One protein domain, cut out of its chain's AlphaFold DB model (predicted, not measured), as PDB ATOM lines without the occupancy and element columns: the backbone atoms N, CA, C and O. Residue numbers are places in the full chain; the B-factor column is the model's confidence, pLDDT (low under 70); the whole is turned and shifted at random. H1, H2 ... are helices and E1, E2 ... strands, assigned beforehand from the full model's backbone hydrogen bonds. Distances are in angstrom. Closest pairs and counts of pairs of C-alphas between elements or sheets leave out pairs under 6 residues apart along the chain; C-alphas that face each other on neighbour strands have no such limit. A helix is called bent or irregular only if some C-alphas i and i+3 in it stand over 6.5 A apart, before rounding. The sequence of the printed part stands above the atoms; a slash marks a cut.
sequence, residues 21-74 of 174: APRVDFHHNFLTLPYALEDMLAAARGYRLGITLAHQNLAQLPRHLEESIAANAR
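What this domain is: This is residues 21 to 74 of the 174 residues of an uncharacterized protein of Frankia sp. R43 (UniProt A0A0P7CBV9). Two short parallel strands, E1 and E2, lie side by side as a narrow ribbon, and two helices, H1 and H2, lie side by side off one face of it, H1 over that face near E2 and H2 farther out past the E2 edge, both running back against the direction of the strands. E1 is on the far side of E2 from H2, and residues 28 to 36 arch away from the end of E1 to bring the backbone over to H1. The printed part has 54 residues, with two named strands and two named helices in the order E1, H1, E2, H2; the sheet, in the order E1, E2, is parallel. The class is mixed, helices and strands, with 17 residues in the helices and 10 in the strands. The whole is compact, with a radius of gyration of the C-alphas of 10.9 A, and its outline is rounded, with spans of 30 by 23 by 19 A.

Where its parts are: Strand E1 is residues 23 to 27, Arg 23 to His 27, and begins with C-alpha 23 at (-10.082, 41.638, 0.475). From its first to its last C-alpha it measures 12.9 A. Strand E2, residues 50 to 54, Gly 50 to Ala 54, measures 13.5 A and begins with C-alpha 50 at (-8.285, 37.330, 0.588). Helix H1 is residues 37 to 43, Leu 37 to Ala 43, and is 9.9 A long. Helix H2 is the longest helix by residues, with ten, from Arg 63 to Asn 72; it is 14.3 A long and ends with C-alpha 72 at (1.295, 31.633, 1.566). Neither helix is bent or irregular.

How they stand to each other: E1 and E2 are parallel neighbours, with 16 degrees between their N-to-C directions. Their C-alphas face each other at 23 and 50, 4.7 A apart, and at 27 and 54, 5.5 A apart. Across the pair, N 52 and O 24 are within hydrogen-bond range at 2.8 A, and N 26 and O 52 at 3.0 A. E1, H1 and E2 form a strand-helix-strand unit, two parallel neighbour strands with a helix between them along the chain, and its crossover is right-handed. H1 and E2 have 1 pair of C-alphas within 8 A, those of Leu 41 and Ile 51, 7.9 A apart, and their centres are 11.9 A apart. H1 and H2 touch, with 8 pairs of C-alphas within 8 A. Their closest C-alphas are those of Glu 38 and Ser 68, 5.9 A apart. The two helices run the same way at a shallow tilt of 25 degrees, and their centres are 10.0 A apart. E1 and H2 are apart. In both H1 and H2, every O i to N i+4 pair is within hydrogen-bond range.

The domain as a whole: The two C-alphas farthest apart are those of Ala 21 and Ala 59, 30.9 A; the first and last printed C-alphas, those of Ala 21 and Arg 74, are 16.1 A apart. The printed part has no cut. The links are short but not tight: 9 residues between E1 and H1, 6 between H1 and E2, and 8 between E2 and H2. The mean pLDDT of the printed part is 71.9, and the 15 residues from 21 to 35 are under 70, the range of low confidence. E1, with a mean pLDDT of 48, falls within that stretch. The means are 79 for H1, 81 for E2 and 86 for H2.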
ATOM      1  N   ALA A  21     -15.306  37.454  -0.663       43.38
ATOM      2  CA  ALA A  21     -14.316  37.250   0.379       43.38
ATOM      3  C   ALA A  21     -13.741  38.632   0.740       43.38
ATOM      4  O   ALA A  21     -13.390  39.393  -0.173       43.38
ATOM      5  N   PRO A  22     -13.690  39.008   2.028       38.25
ATOM      6  CA  PRO A  22     -13.084  40.266   2.426       38.25
ATOM      7  C   PRO A  22     -11.668  40.328   1.845       38.25
ATOM      8  O   PRO A  22     -10.876  39.403   2.012       38.25
ATOM      9  N   ARG A  23     -11.390  41.391   1.081       41.12
ATOM     10  CA  ARG A  23     -10.082  41.638   0.475       41.12
ATOM     11  C   ARG A  23      -9.404  42.737   1.265       41.12
ATOM     12  O   ARG A  23      -9.844  43.884   1.205       41.12
ATOM     13  N   VAL A  24      -8.360  42.388   2.001       50.00
ATOM     14  CA  VAL A  24      -7.530  43.377   2.690       50.00
ATOM     15  C   VAL A  24      -6.352  43.702   1.784       50.00
ATOM     16  O   VAL A  24      -5.587  42.811   1.418       50.00
ATOM     17  N   ASP A  25      -6.259  44.961   1.368       50.69
ATOM     18  CA  ASP A  25      -5.123  45.481   0.614       50.69
ATOM     19  C   ASP A  25      -4.205  46.220   1.581       50.69
ATOM     20  O   ASP A  25      -4.620  47.173   2.247       50.69
ATOM     21  N   PHE A  26      -2.969  45.757   1.680       53.56
ATOM     22  CA  PHE A  26      -1.997  46.341   2.570       53.56
ATOM     23  C   PHE A  26      -0.858  46.984   1.775       53.56
ATOM     24  O   PHE A  26      -0.107  46.320   1.055       53.56
ATOM     25  N   HIS A  27      -0.710  48.293   1.956       46.44
ATOM     26  CA  HIS A  27       0.348  49.105   1.363       46.44
ATOM     27  C   HIS A  27       1.267  49.650   2.463       46.44
ATOM     28  O   HIS A  27       0.778  50.335   3.355       46.44
ATOM     29  N   HIS A  28       2.575  49.368   2.366       47.72
ATOM     30  CA  HIS A  28       3.745  49.985   3.040       47.72
ATOM     31  C   HIS A  28       3.729  50.280   4.564       47.72
ATOM     32  O   HIS A  28       4.780  50.595   5.114       47.72
ATOM     33  N   ASN A  29       2.617  50.135   5.286       44.75
ATOM     34  CA  ASN A  29       2.493  50.386   6.727       44.75
ATOM     35  C   ASN A  29       2.619  49.088   7.546       44.75
ATOM     36  O   ASN A  29       1.874  48.854   8.494       44.75
ATOM     37  N   PHE A  30       3.513  48.195   7.119       48.59
ATOM     38  CA  PHE A  30       3.611  46.833   7.647       48.59
ATOM     39  C   PHE A  30       4.558  46.656   8.829       48.59
ATOM     40  O   PHE A  30       4.545  45.606   9.458       48.59
ATOM     41  N   LEU A  31       5.369  47.662   9.149       46.16
ATOM     42  CA  LEU A  31       6.438  47.513  10.140       46.16
ATOM     43  C   LEU A  31       5.999  47.828  11.580       46.16
ATOM     44  O   LEU A  31       6.820  47.786  12.488       46.16
ATOM     45  N   THR A  32       4.720  48.143  11.804       44.06
ATOM     46  CA  THR A  32       4.177  48.550  13.118       44.06
ATOM     47  C   THR A  32       2.930  47.775  13.544       44.06
ATOM     48  O   THR A  32       2.246  48.183  14.482       44.06
ATOM     49  N   LEU A  33       2.608  46.653  12.891       50.97
ATOM     50  CA  LEU A  33       1.512  45.802  13.356       50.97
ATOM     51  C   LEU A  33       1.975  44.961  14.564       50.97
ATOM     52  O   LEU A  33       2.983  44.269  14.457       50.97
ATOM     53  N   PRO A  34       1.244  44.978  15.698       47.59
ATOM     54  CA  PRO A  34       1.604  44.243  16.918       47.59
ATOM     55  C   PRO A  34       1.409  42.718  16.818       47.59
ATOM     56  O   PRO A  34       1.552  42.018  17.815       47.59
ATOM     57  N   TYR A  35       1.068  42.197  15.637       56.06
ATOM     58  CA  TYR A  35       0.827  40.778  15.386       56.06
ATOM     59  C   TYR A  35       1.745  40.297  14.262       56.06
ATOM     60  O   TYR A  35       1.888  40.993  13.253       56.06
ATOM     61  N   ALA A  36       2.353  39.120  14.425       73.88
ATOM     62  CA  ALA A  36       3.222  38.531  13.416       73.88
ATOM     63  C   ALA A  36       2.413  38.292  12.131       73.88
ATOM     64  O   ALA A  36       1.494  37.474  12.083       73.88
ATOM     65  N   LEU A  37       2.730  39.050  11.080       74.12
ATOM     66  CA  LEU A  37       2.086  38.954   9.770       74.12
ATOM     67  C   LEU A  37       2.105  37.512   9.231       74.12
ATOM     68  O   LEU A  37       1.176  37.094   8.546       74.12
ATOM     69  N   GLU A  38       3.132  36.742   9.586       76.69
ATOM     70  CA  GLU A  38       3.257  35.317   9.278       76.69
ATOM     71  C   GLU A  38       2.067  34.486   9.769       76.69
ATOM     72  O   GLU A  38       1.463  33.761   8.974       76.69
ATOM     73  N   ASP A  39       1.689  34.633  11.040       79.62
ATOM     74  CA  ASP A  39       0.587  33.880  11.646       79.62
ATOM     75  C   ASP A  39      -0.744  34.249  10.992       79.62
ATOM     76  O   ASP A  39      -1.581  33.391  10.701       79.62
ATOM     77  N   MET A  40      -0.920  35.535  10.675       82.50
ATOM     78  CA  MET A  40      -2.099  36.014   9.957       82.50
ATOM     79  C   MET A  40      -2.186  35.407   8.550       82.50
ATOM     80  O   MET A  40      -3.266  34.988   8.128       82.50
ATOM     81  N   LEU A  41      -1.068  35.337   7.820       80.12
ATOM     82  CA  LEU A  41      -1.025  34.748   6.479       80.12
ATOM     83  C   LEU A  41      -1.302  33.241   6.503       80.12
ATOM     84  O   LEU A  41      -2.018  32.750   5.628       80.12
ATOM     85  N   ALA A  42      -0.801  32.527   7.514       81.50
ATOM     86  CA  ALA A  42      -1.083  31.107   7.704       81.50
ATOM     87  C   ALA A  42      -2.566  30.859   8.040       81.50
ATOM     88  O   ALA A  42      -3.208  29.984   7.450       81.50
ATOM     89  N   ALA A  43      -3.147  31.670   8.930       80.81
ATOM     90  CA  ALA A  43      -4.539  31.542   9.358       80.81
ATOM     91  C   ALA A  43      -5.553  31.980   8.283       80.81
ATOM     92  O   ALA A  43      -6.677  31.471   8.250       80.81
ATOM     93  N   ALA A  44      -5.175  32.883   7.372       79.81
ATOM     94  CA  ALA A  44      -6.067  33.462   6.361       79.81
ATOM     95  C   ALA A  44      -6.797  32.412   5.504       79.81
ATOM     96  O   ALA A  44      -7.952  32.622   5.122       79.81
ATOM     97  N   ARG A  45      -6.164  31.256   5.248       73.31
ATOM     98  CA  ARG A  45      -6.782  30.143   4.505       73.31
ATOM     99  C   ARG A  45      -7.995  29.560   5.236       73.31
ATOM    100  O   ARG A  45      -9.020  29.328   4.600       73.31
ATOM    101  N   GLY A  46      -7.900  29.375   6.555       76.88
ATOM    102  CA  GLY A  46      -8.995  28.859   7.386       76.88
ATOM    103  C   GLY A  46     -10.196  29.806   7.434       76.88
ATOM    104  O   GLY A  46     -11.340  29.360   7.425       76.88
ATOM    105  N   TYR A  47      -9.938  31.113   7.373       77.06
ATOM    106  CA  TYR A  47     -10.970  32.154   7.382       77.06
ATOM    107  C   TYR A  47     -11.483  32.551   5.990       77.06
ATOM    108  O   TYR A  47     -12.289  33.474   5.884       77.06
ATOM    109  N   ARG A  48     -11.028  31.885   4.915       77.88
ATOM    110  CA  ARG A  48     -11.330  32.254   3.514       77.88
ATOM    111  C   ARG A  48     -11.069  33.742   3.223       77.88
ATOM    112  O   ARG A  48     -11.782  34.368   2.439       77.88
ATOM    113  N   LEU A  49     -10.050  34.308   3.869       79.50
ATOM    114  CA  LEU A  49      -9.691  35.717   3.761       79.50
ATOM    115  C   LEU A  49      -8.775  35.938   2.551       79.50
ATOM    116  O   LEU A  49      -7.741  35.285   2.413       79.50
ATOM    117  N   GLY A  50      -9.135  36.891   1.690       77.75
ATOM    118  CA  GLY A  50      -8.285  37.330   0.588       77.75
ATOM    119  C   GLY A  50      -7.346  38.441   1.049       77.75
ATOM    120  O   GLY A  50      -7.796  39.519   1.428       77.75
ATOM    121  N   ILE A  51      -6.038  38.219   0.981       81.12
ATOM    122  CA  ILE A  51      -5.044  39.242   1.324       81.12
ATOM    123  C   ILE A  51      -4.277  39.644   0.064       81.12
ATOM    124  O   ILE A  51      -3.812  38.795  -0.694       81.12
ATOM    125  N   THR A  52      -4.157  40.948  -0.178       81.25
ATOM    126  CA  THR A  52      -3.289  41.526  -1.210       81.25
ATOM    127  C   THR A  52      -2.179  42.318  -0.534       81.25
ATOM    128  O   THR A  52      -2.445  43.204   0.274       81.25
ATOM    129  N   LEU A  53      -0.937  41.972  -0.866       82.31
ATOM    130  CA  LEU A  53       0.267  42.610  -0.343       82.31
ATOM    131  C   LEU A  53       0.986  43.312  -1.490       82.31
ATOM    132  O   LEU A  53       1.233  42.690  -2.525       82.31
ATOM    133  N   ALA A  54       1.348  44.579  -1.297       84.31
ATOM    134  CA  ALA A  54       2.142  45.339  -2.253       84.31
ATOM    135  C   ALA A  54       3.405  45.892  -1.583       84.31
ATOM    136  O   ALA A  54       3.331  46.586  -0.564       84.31
ATOM    137  N   HIS A  55       4.567  45.611  -2.179       79.00
ATOM    138  CA  HIS A  55       5.863  46.000  -1.628       79.00
ATOM    139  C   HIS A  55       6.824  46.533  -2.692       79.00
ATOM    140  O   HIS A  55       6.792  46.073  -3.829       79.00
ATOM    141  N   GLN A  56       7.674  47.495  -2.315       79.50
ATOM    142  CA  GLN A  56       8.634  48.135  -3.232       79.50
ATOM    143  C   GLN A  56      10.106  47.944  -2.839       79.50
ATOM    144  O   GLN A  56      10.960  48.051  -3.708       79.50
ATOM    145  N   ASN A  57      10.427  47.675  -1.566       77.00
ATOM    146  CA  ASN A  57      11.818  47.598  -1.100       77.00
ATOM    147  C   ASN A  57      12.115  46.284  -0.378       77.00
ATOM    148  O   ASN A  57      12.084  46.227   0.856       77.00
ATOM    149  N   LEU A  58      12.397  45.216  -1.124       80.94
ATOM    150  CA  LEU A  58      12.567  43.874  -0.558       80.94
ATOM    151  C   LEU A  58      13.662  43.801   0.524       80.94
ATOM    152  O   LEU A  58      13.590  42.939   1.392       80.94
ATOM    153  N   ALA A  59      14.625  44.730   0.542       79.44
ATOM    154  CA  ALA A  59      15.654  44.804   1.582       79.44
ATOM    155  C   ALA A  59      15.109  45.167   2.975       79.44
ATOM    156  O   ALA A  59      15.725  44.813   3.976       79.44
ATOM    157  N   GLN A  60      13.956  45.839   3.058       80.19
ATOM    158  CA  GLN A  60      13.281  46.114   4.331       80.19
ATOM    159  C   GLN A  60      12.484  44.918   4.857       80.19
ATOM    160  O   GLN A  60      12.038  44.957   6.001       80.19
ATOM    161  N   LEU A  61      12.282  43.871   4.046       80.19
ATOM    162  CA  LEU A  61      11.626  42.659   4.515       80.19
ATOM    163  C   LEU A  61      12.648  41.731   5.183       80.19
ATOM    164  O   LEU A  61      13.611  41.310   4.531       80.19
ATOM    165  N   PRO A  62      12.425  41.343   6.449       84.81
ATOM    166  CA  PRO A  62      13.160  40.241   7.045       84.81
ATOM    167  C   PRO A  62      13.007  38.970   6.199       84.81
ATOM    168  O   PRO A  62      11.933  38.697   5.660       84.81
ATOM    169  N   ARG A  63      14.069  38.160   6.100       84.00
ATOM    170  CA  ARG A  63      14.071  36.951   5.254       84.00
ATOM    171  C   ARG A  63      12.952  35.962   5.618       84.00
ATOM    172  O   ARG A  63      12.310  35.438   4.717       84.00
ATOM    173  N   HIS A  64      12.685  35.753   6.906       83.62
ATOM    174  CA  HIS A  64      11.616  34.851   7.361       83.62
ATOM    175  C   HIS A  64      10.229  35.303   6.873       83.62
ATOM    176  O   HIS A  64       9.417  34.487   6.440       83.62
ATOM    177  N   LEU A  65       9.979  36.616   6.856       84.38
ATOM    178  CA  LEU A  65       8.727  37.169   6.357       84.38
ATOM    179  C   LEU A  65       8.620  37.045   4.829       84.38
ATOM    180  O   LEU A  65       7.550  36.722   4.315       84.38
ATOM    181  N   GLU A  66       9.723  37.249   4.095       85.81
ATOM    182  CA  GLU A  66       9.786  36.994   2.645       85.81
ATOM    183  C   GLU A  66       9.391  35.541   2.329       85.81
ATOM    184  O   GLU A  66       8.564  35.296   1.449       85.81
ATOM    185  N   GLU A  67       9.954  34.581   3.064       86.94
ATOM    186  CA  GLU A  67       9.677  33.149   2.911       86.94
ATOM    187  C   GLU A  67       8.223  32.806   3.259       86.94
ATOM    188  O   GLU A  67       7.555  32.109   2.492       86.94
ATOM    189  N   SER A  68       7.694  33.361   4.353       87.25
ATOM    190  CA  SER A  68       6.297  33.172   4.754       87.25
ATOM    191  C   SER A  68       5.314  33.730   3.721       87.25
ATOM    192  O   SER A  68       4.352  33.053   3.340       87.25
ATOM    193  N   ILE A  69       5.574  34.926   3.180       87.12
ATOM    194  CA  ILE A  69       4.776  35.493   2.085       87.12
ATOM    195  C   ILE A  69       4.880  34.607   0.846       87.12
ATOM    196  O   ILE A  69       3.858  34.294   0.236       87.12
ATOM    197  N   ALA A  70       6.082  34.168   0.477       86.81
ATOM    198  CA  ALA A  70       6.287  33.325  -0.694       86.81
ATOM    199  C   ALA A  70       5.527  31.989  -0.605       86.81
ATOM    200  O   ALA A  70       4.969  31.553  -1.618       86.81
ATOM    201  N   ALA A  71       5.466  31.381   0.584       87.00
ATOM    202  CA  ALA A  71       4.758  30.129   0.847       87.00
ATOM    203  C   ALA A  71       3.226  30.291   0.874       87.00
ATOM    204  O   ALA A  71       2.486  29.413   0.417       87.00
ATOM    205  N   ASN A  72       2.730  31.419   1.390       86.62
ATOM    206  CA  ASN A  72       1.295  31.633   1.566       86.62
ATOM    207  C   ASN A  72       0.625  32.298   0.354       86.62
ATOM    208  O   ASN A  72      -0.477  31.887  -0.030       86.62
ATOM    209  N   ALA A  73       1.283  33.270  -0.285       87.19
ATOM    210  CA  ALA A  73       0.766  34.008  -1.435       87.19
ATOM    211  C   ALA A  73       0.948  33.207  -2.731       87.19
ATOM    212  O   ALA A  73       1.984  33.278  -3.393       87.19
ATOM    213  N   ARG A  74      -0.069  32.425  -3.106       87.50
ATOM    214  CA  ARG A  74      -0.004  31.568  -4.304       87.50
ATOM    215  C   ARG A  74       0.014  32.365  -5.611       87.50
ATOM    216  O   ARG A  74       0.766  32.020  -6.515       87.50
TER     217      ARG A  74